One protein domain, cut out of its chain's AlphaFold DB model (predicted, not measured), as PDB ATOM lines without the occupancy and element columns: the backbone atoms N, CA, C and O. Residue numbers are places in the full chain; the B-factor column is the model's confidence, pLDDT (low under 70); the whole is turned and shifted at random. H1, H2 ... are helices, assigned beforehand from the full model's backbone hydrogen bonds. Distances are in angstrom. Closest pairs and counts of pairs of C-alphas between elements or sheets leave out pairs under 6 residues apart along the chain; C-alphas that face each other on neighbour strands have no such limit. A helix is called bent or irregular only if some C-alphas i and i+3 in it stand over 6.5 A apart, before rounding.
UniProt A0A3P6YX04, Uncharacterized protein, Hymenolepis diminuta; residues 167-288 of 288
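Overview. This is residues 167 to 288 of the 288 residues of an uncharacterized protein of Hymenolepis diminuta (UniProt A0A3P6YX04). A small, compact body of crossed helices has two projections: residues 267 to 288, mostly the far part of the long helix H4, stick out as an arm and account for much of the length, and residues 197 to 208, the link into H2 and its first turns, stick out elsewhere. In the body, H1a crosses H2b, while the short H3 packs on the first part of H4, where the last part of H2a also meets it. The printed part has 122 residues with four named helices, H1, H2, H3 and H4 in that order, and no named strand; the class is all helix. The whole is loose, with a radius of gyration of the C-alphas of 20.0 A, and spans 76 by 33 by 26 A.

Along the chain. By its hydrogen bonds H1 was assigned as one helix, residues 168 to 195, but it is bent: C-alphas 177 and 180 are 7.6 A apart. Its arms are H1a, residues 168 to 177, 12.8 A long from C-alpha 168 at (201.978, 218.140, 290.332), and H1b, residues 180 to 195, 22.9 A long. H1a is itself irregular, with C-alphas 173 and 176 6.9 A apart. H2, residues 203 to 237, was also assigned as one helix by its hydrogen bonds but is bent, with C-alphas 226 and 229 7.2 A apart. Its arms are H2a, residues 203 to 226, 34.3 A long from C-alpha 203 at (176.565, 228.789, 257.207), and H2b, residues 229 to 237, 12.7 A long. H3, residues 244 to 251, is 10.4 A long. H4, residues 253 to 285, is 49.8 A long and ends with C-alpha 285 at (192.972, 240.275, 321.617); it is neither bent nor irregular, but only just: C-alphas 253 and 256 are 6.0 A apart.

Arrangement. H1a touches H2b, about perpendicular at 78 degrees, the closest C-alphas being those of Lys 172 and Tyr 234, 6.5 A apart. H1b touches H3 with residues 180 to 184 alone, closest at the C-alphas of Cys 183 and Tyr 251, 5.5 A. H2a touches H4 with residues 223 to 225 alone, closest at the C-alphas of Met 224 and Leu 258, 5.3 A, at a steep tilt of 42 degrees, the same way. H2b and H4 only just touch, with 3 pairs of C-alphas within 8 A, closest at Val 229 and Tyr 262, 5.5 A. H3 touches H4, closest at the C-alphas of Asn 248 and Gly 255, 4.3 A, at a steep tilt of 50 degrees, opposite ways. H1a is apart from H3 and H4. Every O i to N i+4 pair is within hydrogen-bond range in H1b, H2a, H2b and H3, against 4 of 6 in H1a and 28 of 29 in H4.

Size, cuts and confidence. The C-alphas farthest apart, those of Trp 201 and Tyr 288, are 75.7 A from each other. The printed part has no cut, and no link is long. Residues 194 to 201 and 283 to 288 are under 70 in pLDDT; the mean of the printed part is 83.8.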
ATOM      1  N   GLY A 167     198.163 214.970 289.714       82.81
ATOM      2  CA  GLY A 167     198.856 215.937 290.559       82.81
ATOM      3  C   GLY A 167     200.175 216.475 289.992       82.81
ATOM      4  O   GLY A 167     200.618 216.158 288.888       82.81
ATOM      5  N   PHE A 168     200.820 217.349 290.775       88.56
ATOM      6  CA  PHE A 168     201.978 218.140 290.332       88.56
ATOM      7  C   PHE A 168     203.169 217.291 289.870       88.56
ATOM      8  O   PHE A 168     203.826 217.654 288.898       88.56
ATOM      9  N   LYS A 169     203.433 216.153 290.525       89.50
ATOM     10  CA  LYS A 169     204.537 215.250 290.161       89.50
ATOM     11  C   LYS A 169     204.413 214.768 288.712       89.50
ATOM     12  O   LYS A 169     205.397 214.796 287.981       89.50
ATOM     13  N   ARG A 170     203.206 214.380 288.289       88.62
ATOM     14  CA  ARG A 170     202.956 213.865 286.936       88.62
ATOM     15  C   ARG A 170     202.889 214.989 285.901       88.62
ATOM     16  O   ARG A 170     203.449 214.839 284.821       88.62
ATOM     17  N   LEU A 171     202.354 216.159 286.261       92.56
ATOM     18  CA  LEU A 171     202.472 217.366 285.429       92.56
ATOM     19  C   LEU A 171     203.938 217.739 285.148       92.56
ATOM     20  O   LEU A 171     204.291 218.005 284.002       92.56
ATOM     21  N   LYS A 172     204.794 217.704 286.180       94.06
ATOM     22  CA  LYS A 172     206.242 217.945 286.070       94.06
ATOM     23  C   LYS A 172     206.949 216.913 285.189       94.06
ATOM     24  O   LYS A 172     207.877 217.282 284.483       94.06
ATOM     25  N   GLN A 173     206.526 215.654 285.239       92.75
ATOM     26  CA  GLN A 173     207.139 214.570 284.472       92.75
ATOM     27  C   GLN A 173     206.740 214.597 282.987       92.75
ATOM     28  O   GLN A 173     207.597 214.415 282.130       92.75
ATOM     29  N   PHE A 174     205.460 214.824 282.679       92.50
ATOM     30  CA  PHE A 174     204.920 214.576 281.337       92.50
ATOM     31  C   PHE A 174     204.505 215.845 280.584       92.50
ATOM     32  O   PHE A 174     204.795 215.979 279.393       92.50
ATOM     33  N   VAL A 175     203.854 216.795 281.262       94.38
ATOM     34  CA  VAL A 175     203.254 217.974 280.613       94.38
ATOM     35  C   VAL A 175     204.264 219.107 280.479       94.38
ATOM     36  O   VAL A 175     204.530 219.561 279.371       94.38
ATOM     37  N   PHE A 176     204.872 219.542 281.586       94.94
ATOM     38  CA  PHE A 176     205.737 220.727 281.605       94.94
ATOM     39  C   PHE A 176     206.973 220.676 280.703       94.94
ATOM     40  O   PHE A 176     207.267 221.703 280.088       94.94
ATOM     41  N   PRO A 177     207.650 219.527 280.528       94.38
ATOM     42  CA  PRO A 177     208.740 219.416 279.562       94.38
ATOM     43  C   PRO A 177     208.304 219.659 278.110       94.38
ATOM     44  O   PRO A 177     209.109 220.105 277.304       94.38
ATOM     45  N   ASN A 178     207.032 219.408 277.777       95.12
ATOM     46  CA  ASN A 178     206.484 219.567 276.425       95.12
ATOM     47  C   ASN A 178     205.608 220.829 276.277       95.12
ATOM     48  O   ASN A 178     204.936 220.994 275.261       95.12
ATOM     49  N   MET A 179     205.595 221.727 277.273       93.38
ATOM     50  CA  MET A 179     204.739 222.924 277.248       93.38
ATOM     51  C   MET A 179     205.093 223.899 276.132       93.38
ATOM     52  O   MET A 179     204.189 224.543 275.618       93.38
ATOM     53  N   VAL A 180     206.371 223.999 275.757       93.38
ATOM     54  CA  VAL A 180     206.815 224.863 274.651       93.38
ATOM     55  C   VAL A 180     206.111 224.437 273.360       93.38
ATOM     56  O   VAL A 180     205.331 225.206 272.813       93.38
ATOM     57  N   LYS A 181     206.239 223.157 272.981       93.69
ATOM     58  CA  LYS A 181     205.588 222.574 271.796       93.69
ATOM     59  C   LYS A 181     204.057 222.666 271.838       93.69
ATOM     60  O   LYS A 181     203.415 222.997 270.846       93.69
ATOM     61  N   LEU A 182     203.452 222.420 273.006       93.69
ATOM     62  CA  LEU A 182     202.007 222.601 273.197       93.69
ATOM     63  C   LEU A 182     201.579 224.054 272.924       93.69
ATOM     64  O   LEU A 182     200.569 224.289 272.258       93.69
ATOM     65  N   CYS A 183     202.336 225.024 273.440       93.69
ATOM     66  CA  CYS A 183     202.068 226.440 273.226       93.69
ATOM     67  C   CYS A 183     202.359 226.877 271.783       93.69
ATOM     68  O   CYS A 183     201.626 227.697 271.253       93.69
ATOM     69  N   GLU A 184     203.346 226.318 271.092       92.81
ATOM     70  CA  GLU A 184     203.550 226.592 269.661       92.81
ATOM     71  C   GLU A 184     202.296 226.242 268.845       92.81
ATOM     72  O   GLU A 184     201.757 227.086 268.128       92.81
ATOM     73  N   HIS A 185     201.746 225.039 269.042       91.88
ATOM     74  CA  HIS A 185     200.542 224.583 268.338       91.88
ATOM     75  C   HIS A 185     199.313 225.445 268.640       91.88
ATOM     76  O   HIS A 185     198.571 225.835 267.738       91.88
ATOM     77  N   LEU A 186     199.080 225.754 269.916       91.38
ATOM     78  CA  LEU A 186     197.916 226.542 270.313       91.38
ATOM     79  C   LEU A 186     198.082 228.039 269.954       91.38
ATOM     80  O   LEU A 186     197.072 228.723 269.799       91.38
ATOM     81  N   ASN A 187     199.311 228.553 269.769       91.56
ATOM     82  CA  ASN A 187     199.551 229.936 269.328       91.56
ATOM     83  C   ASN A 187     199.120 230.109 267.869       91.56
ATOM     84  O   ASN A 187     198.427 231.074 267.568       91.56
ATOM     85  N   ILE A 188     199.404 229.131 267.002       89.44
ATOM     86  CA  ILE A 188     198.942 229.128 265.602       89.44
ATOM     87  C   ILE A 188     197.410 229.206 265.535       89.44
ATOM     88  O   ILE A 188     196.841 229.982 264.766       89.44
ATOM     89  N   VAL A 189     196.718 228.449 266.393       88.50
ATOM     90  CA  VAL A 189     195.251 228.491 266.486       88.50
ATOM     91  C   VAL A 189     194.749 229.848 266.999       88.50
ATOM     92  O   VAL A 189     193.752 230.376 266.498       88.50
ATOM     93  N   LEU A 190     195.439 230.429 267.985       87.00
ATOM     94  CA  LEU A 190     195.111 231.740 268.546       87.00
ATOM     95  C   LEU A 190     195.276 232.862 267.508       87.00
ATOM     96  O   LEU A 190     194.406 233.726 267.387       87.00
ATOM     97  N   GLU A 191     196.358 232.826 266.737       85.19
ATOM     98  CA  GLU A 191     196.635 233.761 265.646       85.19
ATOM     99  C   GLU A 191     195.609 233.602 264.519       85.19
ATOM    100  O   GLU A 191     195.016 234.590 264.076       85.19
ATOM    101  N   GLY A 192     195.276 232.363 264.145       80.62
ATOM    102  CA  GLY A 192     194.211 232.064 263.184       80.62
ATOM    103  C   GLY A 192     192.844 232.620 263.601       80.62
ATOM    104  O   GLY A 192     192.099 233.139 262.762       80.62
ATOM    105  N   LYS A 193     192.525 232.618 264.905       74.69
ATOM    106  CA  LYS A 193     191.302 233.245 265.441       74.69
ATOM    107  C   LYS A 193     191.234 234.729 265.103       74.69
ATOM    108  O   LYS A 193     190.185 235.188 264.654       74.69
ATOM    109  N   SER A 194     192.347 235.448 265.265       65.00
ATOM    110  CA  SER A 194     192.427 236.895 265.035       65.00
ATOM    111  C   SER A 194     192.230 237.286 263.564       65.00
ATOM    112  O   SER A 194     191.563 238.277 263.276       65.00
ATOM    113  N   PHE A 195     192.720 236.464 262.630       58.75
ATOM    114  CA  PHE A 195     192.630 236.718 261.189       58.75
ATOM    115  C   PHE A 195     191.254 236.365 260.601       58.75
ATOM    116  O   PHE A 195     190.812 236.905 259.588       58.75
ATOM    117  N   SER A 196     190.538 235.448 261.248       58.06
ATOM    118  CA  SER A 196     189.388 234.770 260.656       58.06
ATOM    119  C   SER A 196     188.033 235.480 260.847       58.06
ATOM    120  O   SER A 196     186.984 234.877 260.638       58.06
ATOM    121  N   LEU A 197     188.017 236.778 261.157       55.31
ATOM    122  CA  LEU A 197     186.794 237.600 261.174       55.31
ATOM    123  C   LEU A 197     186.235 237.916 259.767       55.31
ATOM    124  O   LEU A 197     185.218 238.602 259.650       55.31
ATOM    125  N   SER A 198     186.846 237.403 258.692       53.19
ATOM    126  CA  SER A 198     186.301 237.512 257.337       53.19
ATOM    127  C   SER A 198     185.076 236.602 257.148       53.19
ATOM    128  O   SER A 198     185.091 235.400 257.434       53.19
ATOM    129  N   LYS A 199     183.973 237.211 256.693       57.19
ATOM    130  CA  LYS A 199     182.676 236.562 256.463       57.19
ATOM    131  C   LYS A 199     182.780 235.563 255.306       57.19
ATOM    132  O   LYS A 199     182.772 235.956 254.145       57.19
ATOM    133  N   SER A 200     182.845 234.273 255.628       59.75
ATOM    134  CA  SER A 200     182.471 233.207 254.695       59.75
ATOM    135  C   SER A 200     180.951 233.224 254.507       59.75
ATOM    136  O   SER A 200     180.215 233.389 255.482       59.75
ATOM    137  N   TRP A 201     180.478 233.042 253.271       59.47
ATOM    138  CA  TRP A 201     179.048 232.948 252.948       59.47
ATOM    139  C   TRP A 201     178.442 231.563 253.242       59.47
ATOM    140  O   TRP A 201     177.236 231.405 253.095       59.47
ATOM    141  N   ASP A 202     179.236 230.575 253.684       75.69
ATOM    142  CA  ASP A 202     178.756 229.230 254.031       75.69
ATOM    143  C   ASP A 202     178.351 229.131 255.523       75.69
ATOM    144  O   ASP A 202     179.215 229.193 256.412       75.69
ATOM    145  N   PRO A 203     177.050 228.940 255.836       75.06
ATOM    146  CA  PRO A 203     176.565 228.789 257.207       75.06
ATOM    147  C   PRO A 203     177.166 227.589 257.951       75.06
ATOM    148  O   PRO A 203     177.392 227.679 259.161       75.06
ATOM    149  N   LEU A 204     177.449 226.475 257.264       72.81
ATOM    150  CA  LEU A 204     177.971 225.261 257.897       72.81
ATOM    151  C   LEU A 204     179.445 225.432 258.279       72.81
ATOM    152  O   LEU A 204     179.839 225.088 259.398       72.81
ATOM    153  N   ALA A 205     180.246 226.031 257.394       74.00
ATOM    154  CA  ALA A 205     181.627 226.400 257.695       74.00
ATOM    155  C   ALA A 205     181.710 227.384 258.874       74.00
ATOM    156  O   ALA A 205     182.534 227.208 259.775       74.00
ATOM    157  N   ASN A 206     180.821 228.382 258.916       75.75
ATOM    158  CA  ASN A 206     180.745 229.327 260.031       75.75
ATOM    159  C   ASN A 206     180.372 228.631 261.347       75.75
ATOM    160  O   ASN A 206     181.004 228.888 262.373       75.75
ATOM    161  N   LEU A 207     179.410 227.703 261.328       73.75
ATOM    162  CA  LEU A 207     179.040 226.929 262.512       73.75
ATOM    163  C   LEU A 207     180.208 226.071 263.017       73.75
ATOM    164  O   LEU A 207     180.505 226.084 264.211       73.75
ATOM    165  N   ASN A 208     180.901 225.357 262.130       73.31
ATOM    166  CA  ASN A 208     182.055 224.531 262.502       73.31
ATOM    167  C   ASN A 208     183.197 225.366 263.090       73.31
ATOM    168  O   ASN A 208     183.818 224.965 264.074       73.31
ATOM    169  N   LYS A 209     183.417 226.565 262.555       79.81
ATOM    170  CA  LYS A 209     184.402 227.523 263.061       79.81
ATOM    171  C   LYS A 209     184.034 228.079 264.439       79.81
ATOM    172  O   LYS A 209     184.889 228.143 265.319       79.81
ATOM    173  N   ILE A 210     182.760 228.409 264.669       78.62
ATOM    174  CA  ILE A 210     182.257 228.805 265.997       78.62
ATOM    175  C   ILE A 210     182.450 227.663 267.001       78.62
ATOM    176  O   ILE A 210     182.982 227.886 268.091       78.62
ATOM    177  N   LYS A 211     182.071 226.430 266.633       74.69
ATOM    178  CA  LYS A 211     182.267 225.232 267.467       74.69
ATOM    179  C   LYS A 211     183.740 225.058 267.840       74.69
ATOM    180  O   LYS A 211     184.062 224.883 269.014       74.69
ATOM    181  N   PHE A 212     184.625 225.160 266.852       81.06
ATOM    182  CA  PHE A 212     186.066 225.037 267.027       81.06
ATOM    183  C   PHE A 212     186.622 226.043 268.036       81.06
ATOM    184  O   PHE A 212     187.219 225.637 269.035       81.06
ATOM    185  N   TYR A 213     186.355 227.338 267.847       83.94
ATOM    186  CA  TYR A 213     186.861 228.356 268.766       83.94
ATOM    187  C   TYR A 213     186.216 228.295 270.152       83.94
ATOM    188  O   TYR A 213     186.880 228.593 271.139       83.94
ATOM    189  N   THR A 214     184.969 227.831 270.257       79.88
ATOM    190  CA  THR A 214     184.323 227.602 271.558       79.88
ATOM    191  C   THR A 214     185.050 226.521 272.363       79.88
ATOM    192  O   THR A 214     185.238 226.667 273.570       79.88
ATOM    193  N   VAL A 215     185.474 225.425 271.723       76.56
ATOM    194  CA  VAL A 215     186.266 224.377 272.392       76.56
ATOM    195  C   VAL A 215     187.670 224.885 272.709       76.56
ATOM    196  O   VAL A 215     188.153 224.681 273.823       76.56
ATOM    197  N   PHE A 216     188.298 225.600 271.775       85.75
ATOM    198  CA  PHE A 216     189.606 226.216 271.984       85.75
ATOM    199  C   PHE A 216     189.621 227.166 273.190       85.75
ATOM    200  O   PHE A 216     190.496 227.059 274.048       85.75
ATOM    201  N   ASP A 217     188.608 228.022 273.332       83.50
ATOM    202  CA  ASP A 217     188.491 228.948 274.463       83.50
ATOM    203  C   ASP A 217     188.384 228.204 275.801       83.50
ATOM    204  O   ASP A 217     188.940 228.644 276.810       83.50
ATOM    205  N   LYS A 218     187.745 227.028 275.818       81.19
ATOM    206  CA  LYS A 218     187.697 226.164 277.007       81.19
ATOM    207  C   LYS A 218     189.053 225.532 277.328       81.19
ATOM    208  O   LYS A 218     189.395 225.439 278.508       81.19
ATOM    209  N   VAL A 219     189.826 225.127 276.317       85.25
ATOM    210  CA  VAL A 219     191.215 224.652 276.487       85.25
ATOM    211  C   VAL A 219     192.076 225.757 277.085       85.25
ATOM    212  O   VAL A 219     192.693 225.547 278.131       85.25
ATOM    213  N   LEU A 220     192.054 226.949 276.486       88.12
ATOM    214  CA  LEU A 220     192.806 228.106 276.969       88.12
ATOM    215  C   LEU A 220     192.440 228.457 278.410       88.12
ATOM    216  O   LEU A 220     193.318 228.553 279.268       88.12
ATOM    217  N   TYR A 221     191.142 228.577 278.698       85.69
ATOM    218  CA  TYR A 221     190.656 228.864 280.044       85.69
ATOM    219  C   TYR A 221     191.153 227.828 281.060       85.69
ATOM    220  O   TYR A 221     191.597 228.186 282.155       85.69
ATOM    221  N   TYR A 222     191.121 226.542 280.700       85.06
ATOM    222  CA  TYR A 222     191.622 225.481 281.566       85.06
ATOM    223  C   TYR A 222     193.128 225.586 281.800       85.06
ATOM    224  O   TYR A 222     193.560 225.517 282.949       85.06
ATOM    225  N   MET A 223     193.931 225.812 280.759       88.12
ATOM    226  CA  MET A 223     195.377 226.009 280.908       88.12
ATOM    227  C   MET A 223     195.683 227.195 281.833       88.12
ATOM    228  O   MET A 223     196.467 227.068 282.775       88.12
ATOM    229  N   MET A 224     194.986 228.315 281.632       88.31
ATOM    230  CA  MET A 224     195.124 229.532 282.431       88.31
ATOM    231  C   MET A 224     194.753 229.314 283.904       88.31
ATOM    232  O   MET A 224     195.490 229.739 284.788       88.31
ATOM    233  N   LYS A 225     193.639 228.633 284.201       84.62
ATOM    234  CA  LYS A 225     193.173 228.457 285.589       84.62
ATOM    235  C   LYS A 225     193.777 227.252 286.310       84.62
ATOM    236  O   LYS A 225     194.022 227.328 287.511       84.62
ATOM    237  N   ALA A 226     194.006 226.137 285.621       84.56
ATOM    238  CA  ALA A 226     194.415 224.881 286.250       84.56
ATOM    239  C   ALA A 226     195.932 224.637 286.219       84.56
ATOM    240  O   ALA A 226     196.449 223.964 287.124       84.56
ATOM    241  N   LEU A 227     196.630 225.157 285.199       89.69
ATOM    242  CA  LEU A 227     198.044 224.865 284.949       89.69
ATOM    243  C   LEU A 227     198.986 226.039 285.231       89.69
ATOM    244  O   LEU A 227     200.137 225.764 285.556       89.69
ATOM    245  N   ALA A 228     198.535 227.299 285.200       90.50
ATOM    246  CA  ALA A 228     199.411 228.465 285.403       90.50
ATOM    247  C   ALA A 228     200.220 228.414 286.717       90.50
ATOM    248  O   ALA A 228     201.444 228.538 286.703       90.50
ATOM    249  N   VAL A 229     199.558 228.153 287.849       90.62
ATOM    250  CA  VAL A 229     200.215 228.077 289.170       90.62
ATOM    251  C   VAL A 229     201.157 226.864 289.275       90.62
ATOM    252  O   VAL A 229     202.324 227.038 289.631       90.62
ATOM    253  N   PRO A 230     200.729 225.630 288.927       92.19
ATOM    254  CA  PRO A 230     201.651 224.503 288.797       92.19
ATOM    255  C   PRO A 230     202.856 224.776 287.886       92.19
ATOM    256  O   PRO A 230     203.969 224.393 288.230       92.19
ATOM    257  N   LEU A 231     202.666 225.455 286.756       93.12
ATOM    258  CA  LEU A 231     203.742 225.762 285.820       93.12
ATOM    259  C   LEU A 231     204.767 226.725 286.432       93.12
ATOM    260  O   LEU A 231     205.965 226.487 286.311       93.12
ATOM    261  N   MET A 232     204.321 227.757 287.152       91.44
ATOM    262  CA  MET A 232     205.213 228.645 287.910       91.44
ATOM    263  C   MET A 232     206.039 227.859 288.935       91.44
ATOM    264  O   MET A 232     207.262 227.997 288.988       91.44
ATOM    265  N   LYS A 233     205.402 226.960 289.697       91.25
ATOM    266  CA  LYS A 233     206.117 226.093 290.642       91.25
ATOM    267  C   LYS A 233     207.169 225.239 289.932       91.25
ATOM    268  O   LYS A 233     208.268 225.070 290.446       91.25
ATOM    269  N   TYR A 234     206.853 224.715 288.750       93.75
ATOM    270  CA  TYR A 234     207.812 223.970 287.939       93.75
ATOM    271  C   TYR A 234     208.995 224.834 287.492       93.75
ATOM    272  O   TYR A 234     210.137 224.416 287.680       93.75
ATOM    273  N   ARG A 235     208.748 226.053 286.993       93.06
ATOM    274  CA  ARG A 235     209.808 226.991 286.593       93.06
ATOM    275  C   ARG A 235     210.759 227.304 287.741       93.06
ATOM    276  O   ARG A 235     211.966 227.202 287.545       93.06
ATOM    277  N   HIS A 236     210.234 227.549 288.943       90.44
ATOM    278  CA  HIS A 236     211.057 227.697 290.144       90.44
ATOM    279  C   HIS A 236     211.921 226.459 290.411       90.44
ATOM    280  O   HIS A 236     213.112 226.592 290.674       90.44
ATOM    281  N   THR A 237     211.367 225.243 290.280       90.75
ATOM    282  CA  THR A 237     212.168 224.013 290.454       90.75
ATOM    283  C   THR A 237     213.247 223.817 289.390       90.75
ATOM    284  O   THR A 237     214.170 223.044 289.616       90.75
ATOM    285  N   CYS A 238     213.124 224.484 288.244       89.19
ATOM    286  CA  CYS A 238     214.092 224.451 287.152       89.19
ATOM    287  C   CYS A 238     214.984 225.701 287.114       89.19
ATOM    288  O   CYS A 238     215.705 225.874 286.137       89.19
ATOM    289  N   LEU A 239     214.914 226.576 288.127       87.19
ATOM    290  CA  LEU A 239     215.638 227.853 288.185       87.19
ATOM    291  C   LEU A 239     215.403 228.750 286.954       87.19
ATOM    292  O   LEU A 239     216.261 229.543 286.575       87.19
ATOM    293  N   LYS A 240     214.225 228.640 286.326       87.44
ATOM    294  CA  LYS A 240     213.830 229.510 285.217       87.44
ATOM    295  C   LYS A 240     213.244 230.826 285.744       87.44
ATOM    296  O   LYS A 240     212.461 230.787 286.699       87.44
ATOM    297  N   PRO A 241     213.525 231.969 285.094       87.12
ATOM    298  CA  PRO A 241     212.938 233.246 285.475       87.12
ATOM    299  C   PRO A 241     211.408 233.223 285.349       87.12
ATOM    300  O   PRO A 241     210.838 232.648 284.410       87.12
ATOM    301  N   VAL A 242     210.742 233.855 286.318       87.31
ATOM    302  CA  VAL A 242     209.280 234.019 286.387       87.31
ATOM    303  C   VAL A 242     208.941 235.486 286.113       87.31
ATOM    304  O   VAL A 242     208.316 236.166 286.918       87.31
ATOM    305  N   THR A 243     209.414 235.986 284.973       90.38
ATOM    306  CA  THR A 243     209.085 237.317 284.451       90.38
ATOM    307  C   THR A 243     208.168 237.181 283.242       90.38
ATOM    308  O   THR A 243     208.109 236.122 282.605       90.38
ATOM    309  N   LYS A 244     207.440 238.248 282.914       90.50
ATOM    310  CA  LYS A 244     206.547 238.265 281.751       90.50
ATOM    311  C   LYS A 244     207.319 237.990 280.458       90.50
ATOM    312  O   LYS A 244     206.850 237.234 279.612       90.50
ATOM    313  N   GLU A 245     208.510 238.563 280.338       92.44
ATOM    314  CA  GLU A 245     209.390 238.451 279.178       92.44
ATOM    315  C   GLU A 245     209.833 237.000 278.981       92.44
ATOM    316  O   GLU A 245     209.651 236.453 277.899       92.44
ATOM    317  N   ALA A 246     210.283 236.333 280.048       91.75
ATOM    318  CA  ALA A 246     210.708 234.936 279.988       91.75
ATOM    319  C   ALA A 246     209.560 233.968 279.654       91.75
ATOM    320  O   ALA A 246     209.768 232.940 279.013       91.75
ATOM    321  N   TYR A 247     208.337 234.269 280.101       93.19
ATOM    322  CA  TYR A 247     207.157 233.492 279.714       93.19
ATOM    323  C   TYR A 247     206.810 233.681 278.238       93.19
ATOM    324  O   TYR A 247     206.439 232.712 277.580       93.19
ATOM    325  N   ASN A 248     206.905 234.907 277.725       93.69
ATOM    326  CA  ASN A 248     206.654 235.191 276.315       93.69
ATOM    327  C   ASN A 248     207.722 234.567 275.412       93.69
ATOM    328  O   ASN A 248     207.387 234.082 274.339       93.69
ATOM    329  N   GLU A 249     208.977 234.543 275.854       93.81
ATOM    330  CA  GLU A 249     210.071 233.879 275.141       93.81
ATOM    331  C   GLU A 249     209.842 232.363 275.052       93.81
ATOM    332  O   GLU A 249     209.897 231.796 273.967       93.81
ATOM    333  N   ASP A 250     209.508 231.710 276.171       92.19
ATOM    334  CA  ASP A 250     209.311 230.254 276.205       92.19
ATOM    335  C   ASP A 250     207.970 229.793 275.581       92.19
ATOM    336  O   ASP A 250     207.864 228.645 275.148       92.19
ATOM    337  N   TYR A 251     206.912 230.618 275.601       93.69
ATOM    338  CA  TYR A 251     205.539 230.184 275.267       93.69
ATOM    339  C   TYR A 251     204.796 231.089 274.268       93.69
ATOM    340  O   TYR A 251     203.601 230.884 274.026       93.69
ATOM    341  N   GLY A 252     205.453 232.099 273.697       92.00
ATOM    342  CA  GLY A 252     204.854 233.040 272.746       92.00
ATOM    343  C   GLY A 252     203.667 233.816 273.328       92.00
ATOM    344  O   GLY A 252     203.650 234.184 274.504       92.00
ATOM    345  N   SER A 253     202.631 234.031 272.513       89.75
ATOM    346  CA  SER A 253     201.422 234.789 272.882       89.75
ATOM    347  C   SER A 253     200.677 234.206 274.093       89.75
ATOM    348  O   SER A 253     200.132 234.950 274.916       89.75
ATOM    349  N   MET A 254     200.697 232.880 274.272       89.69
ATOM    350  CA  MET A 254     200.175 232.228 275.480       89.69
ATOM    351  C   MET A 254     200.978 232.513 276.747       89.69
ATOM    352  O   MET A 254     200.408 232.437 277.838       89.69
ATOM    353  N   GLY A 255     202.263 232.855 276.634       90.38
ATOM    354  CA  GLY A 255     203.119 233.188 277.770       90.38
ATOM    355  C   GLY A 255     202.515 234.283 278.640       90.38
ATOM    356  O   GLY A 255     202.359 234.103 279.850       90.38
ATOM    357  N   ASN A 256     202.050 235.360 278.008       90.69
ATOM    358  CA  ASN A 256     201.385 236.467 278.687       90.69
ATOM    359  C   ASN A 256     200.100 236.007 279.394       90.69
ATOM    360  O   ASN A 256     199.870 236.358 280.549       90.69
ATOM    361  N   LEU A 257     199.274 235.181 278.744       90.50
ATOM    362  CA  LEU A 257     198.025 234.677 279.331       90.50
ATOM    363  C   LEU A 257     198.277 233.816 280.578       90.50
ATOM    364  O   LEU A 257     197.575 233.956 281.585       90.50
ATOM    365  N   LEU A 258     199.289 232.946 280.519       91.31
ATOM    366  CA  LEU A 258     199.697 232.089 281.631       91.31
ATOM    367  C   LEU A 258     200.286 232.912 282.783       91.31
ATOM    368  O   LEU A 258     199.898 232.709 283.935       91.31
ATOM    369  N   TYR A 259     201.166 233.866 282.475       92.31
ATOM    370  CA  TYR A 259     201.783 234.746 283.465       92.31
ATOM    371  C   TYR A 259     200.742 235.610 284.189       92.31
ATOM    372  O   TYR A 259     200.705 235.633 285.417       92.31
ATOM    373  N   MET A 260     199.834 236.258 283.452       90.75
ATOM    374  CA  MET A 260     198.814 237.133 284.045       90.75
ATOM    375  C   MET A 260     197.861 236.376 284.982       90.75
ATOM    376  O   MET A 260     197.497 236.898 286.032       90.75
ATOM    377  N   ASN A 261     197.491 235.129 284.659       88.94
ATOM    378  CA  ASN A 261     196.652 234.317 285.556       88.94
ATOM    379  C   ASN A 261     197.388 233.874 286.817       88.94
ATOM    380  O   ASN A 261     196.775 233.769 287.879       88.94
ATOM    381  N   TYR A 262     198.689 233.620 286.706       87.56
ATOM    382  CA  TYR A 262     199.534 233.371 287.863       87.56
ATOM    383  C   TYR A 262     199.586 234.605 288.785       87.56
ATOM    384  O   TYR A 262     199.314 234.476 289.977       87.56
ATOM    385  N   VAL A 263     199.841 235.800 288.239       89.25
ATOM    386  CA  VAL A 263     199.879 237.051 289.021       89.25
ATOM    387  C   VAL A 263     198.535 237.323 289.699       89.25
ATOM    388  O   VAL A 263     198.491 237.671 290.880       89.25
ATOM    389  N   GLU A 264     197.423 237.113 288.986       89.06
ATOM    390  CA  GLU A 264     196.075 237.237 289.553       89.06
ATOM    391  C   GLU A 264     195.873 236.277 290.739       89.06
ATOM    392  O   GLU A 264     195.278 236.650 291.754       89.06
ATOM    393  N   TYR A 265     196.371 235.043 290.628       86.69
ATOM    394  CA  TYR A 265     196.294 234.052 291.696       86.69
ATOM    395  C   TYR A 265     197.117 234.454 292.927       86.69
ATOM    396  O   TYR A 265     196.578 234.424 294.034       86.69
ATOM    397  N   GLU A 266     198.377 234.868 292.755       84.94
ATOM    398  CA  GLU A 266     199.215 235.308 293.884       84.94
ATOM    399  C   GLU A 266     198.628 236.544 294.564       84.94
ATOM    400  O   GLU A 266     198.486 236.556 295.782       84.94
ATOM    401  N   THR A 267     198.137 237.517 293.792       87.81
ATOM    402  CA  THR A 267     197.479 238.709 294.352       87.81
ATOM    403  C   THR A 267     196.276 238.330 295.226       87.81
ATOM    404  O   THR A 267     196.055 238.901 296.295       87.81
ATOM    405  N   LYS A 268     195.466 237.351 294.794       87.56
ATOM    406  CA  LYS A 268     194.332 236.850 295.593       87.56
ATOM    407  C   LYS A 268     194.796 236.130 296.857       87.56
ATOM    408  O   LYS A 268     194.190 236.316 297.911       87.56
ATOM    409  N   ARG A 269     195.856 235.331 296.753       84.69
ATOM    410  CA  ARG A 269     196.437 234.583 297.871       84.69
ATOM    411  C   ARG A 269     197.033 235.512 298.928       84.69
ATOM    412  O   ARG A 269     196.786 235.319 300.113       84.69
ATOM    413  N   GLU A 270     197.760 236.544 298.516       84.88
ATOM    414  CA  GLU A 270     198.304 237.567 299.414       84.88
ATOM    415  C   GLU A 270     197.192 238.295 300.171       84.88
ATOM    416  O   GLU A 270     197.254 238.409 301.394       84.88
ATOM    417  N   ARG A 271     196.119 238.703 299.476       86.19
ATOM    418  CA  ARG A 271     194.940 239.313 300.119       86.19
ATOM    419  C   ARG A 271     194.313 238.392 301.165       86.19
ATOM    420  O   ARG A 271     193.969 238.858 302.248       86.19
ATOM    421  N   GLN A 272     194.178 237.100 300.865       84.94
ATOM    422  CA  GLN A 272     193.657 236.117 301.821       84.94
ATOM    423  C   GLN A 272     194.564 235.973 303.046       84.94
ATOM    424  O   GLN A 272     194.065 236.020 304.165       84.94
ATOM    425  N   ASN A 273     195.884 235.894 302.856       84.75
ATOM    426  CA  ASN A 273     196.836 235.809 303.966       84.75
ATOM    427  C   ASN A 273     196.779 237.046 304.876       84.75
ATOM    428  O   ASN A 273     196.847 236.916 306.097       84.75
ATOM    429  N   VAL A 274     196.633 238.247 304.303       88.50
ATOM    430  CA  VAL A 274     196.472 239.488 305.080       88.50
ATOM    431  C   VAL A 274     195.198 239.438 305.928       88.50
ATOM    432  O   VAL A 274     195.248 239.761 307.114       88.50
ATOM    433  N   ILE A 275     194.079 238.981 305.356       85.94
ATOM    434  CA  ILE A 275     192.805 238.833 306.076       85.94
ATOM    435  C   ILE A 275     192.924 237.787 307.192       85.94
ATOM    436  O   ILE A 275     192.517 238.052 308.321       85.94
ATOM    437  N   GLU A 276     193.511 236.620 306.921       84.50
ATOM    438  CA  GLU A 276     193.698 235.568 307.929       84.50
ATOM    439  C   GLU A 276     194.600 236.021 309.082       84.50
ATOM    440  O   GLU A 276     194.313 235.734 310.245       84.50
ATOM    441  N   ASN A 277     195.672 236.759 308.783       84.31
ATOM    442  CA  ASN A 277     196.561 237.307 309.805       84.31
ATOM    443  C   ASN A 277     195.862 238.389 310.644       84.31
ATOM    444  O   ASN A 277     196.011 238.397 311.867       84.31
ATOM    445  N   ALA A 278     195.051 239.249 310.018       83.38
ATOM    446  CA  ALA A 278     194.227 240.228 310.724       83.38
ATOM    447  C   ALA A 278     193.216 239.546 311.663       83.38
ATOM    448  O   ALA A 278     193.148 239.898 312.841       83.38
ATOM    449  N   LEU A 279     192.507 238.516 311.188       82.62
ATOM    450  CA  LEU A 279     191.559 237.734 311.991       82.62
ATOM    451  C   LEU A 279     192.239 237.032 313.173       82.62
ATOM    452  O   LEU A 279     191.727 237.097 314.287       82.62
ATOM    453  N   LYS A 280     193.419 236.431 312.968       80.69
ATOM    454  CA  LYS A 280     194.208 235.825 314.058       80.69
ATOM    455  C   LYS A 280     194.639 236.856 315.102       80.69
ATOM    456  O   LYS A 280     194.595 236.571 316.296       80.69
ATOM    457  N   SER A 281     195.038 238.055 314.670       77.12
ATOM    458  CA  SER A 281     195.419 239.129 315.596       77.12
ATOM    459  C   SER A 281     194.238 239.681 316.402       77.12
ATOM    460  O   SER A 281     194.436 240.098 317.539       77.12
ATOM    461  N   LEU A 282     193.021 239.649 315.844       73.81
ATOM    462  CA  LEU A 282     191.792 240.024 316.546       73.81
ATOM    463  C   LEU A 282     191.383 238.939 317.551       73.81
ATOM    464  O   LEU A 282     191.177 239.254 318.715       73.81
ATOM    465  N   SER A 283     191.412 237.658 317.162       68.75
ATOM    466  CA  SER A 283     191.090 236.553 318.080       68.75
ATOM    467  C   SER A 283     192.064 236.427 319.257       68.75
ATOM    468  O   SER A 283     191.695 235.914 320.305       68.75
ATOM    469  N   LEU A 284     193.313 236.879 319.094       60.16
ATOM    470  CA  LEU A 284     194.294 236.930 320.183       60.16
ATOM    471  C   LEU A 284     194.054 238.101 321.146       60.16
ATOM    472  O   LEU A 284     194.503 238.021 322.284       60.16
ATOM    473  N   ARG A 285     193.362 239.170 320.723       58.12
ATOM    474  CA  ARG A 285     192.972 240.275 321.617       58.12
ATOM    475  C   ARG A 285     191.742 239.949 322.453       58.12
ATOM    476  O   ARG A 285     191.651 240.463 323.549       58.12
ATOM    477  N   ASP A 286     190.855 239.077 321.977       55.16
ATOM    478  CA  ASP A 286     189.660 238.659 322.730       55.16
ATOM    479  C   ASP A 286     189.967 237.642 323.856       55.16
ATOM    480  O   ASP A 286     189.078 237.271 324.619       55.16
ATOM    481  N   TYR A 287     191.219 237.173 323.958       49.31
ATOM    482  CA  TYR A 287     191.701 236.247 324.995       49.31
ATOM    483  C   TYR A 287     192.553 236.919 326.094       49.31
ATOM    484  O   TYR A 287     193.018 236.217 326.995       49.31
ATOM    485  N   TYR A 288     192.751 238.242 326.035       42.72
ATOM    486  CA  TYR A 288     193.410 239.063 327.065       42.72
ATOM    487  C   TYR A 288     192.460 240.149 327.567       42.72
ATOM    488  O   TYR A 288     192.566 240.490 328.765       42.72
TER     489      TYR A 288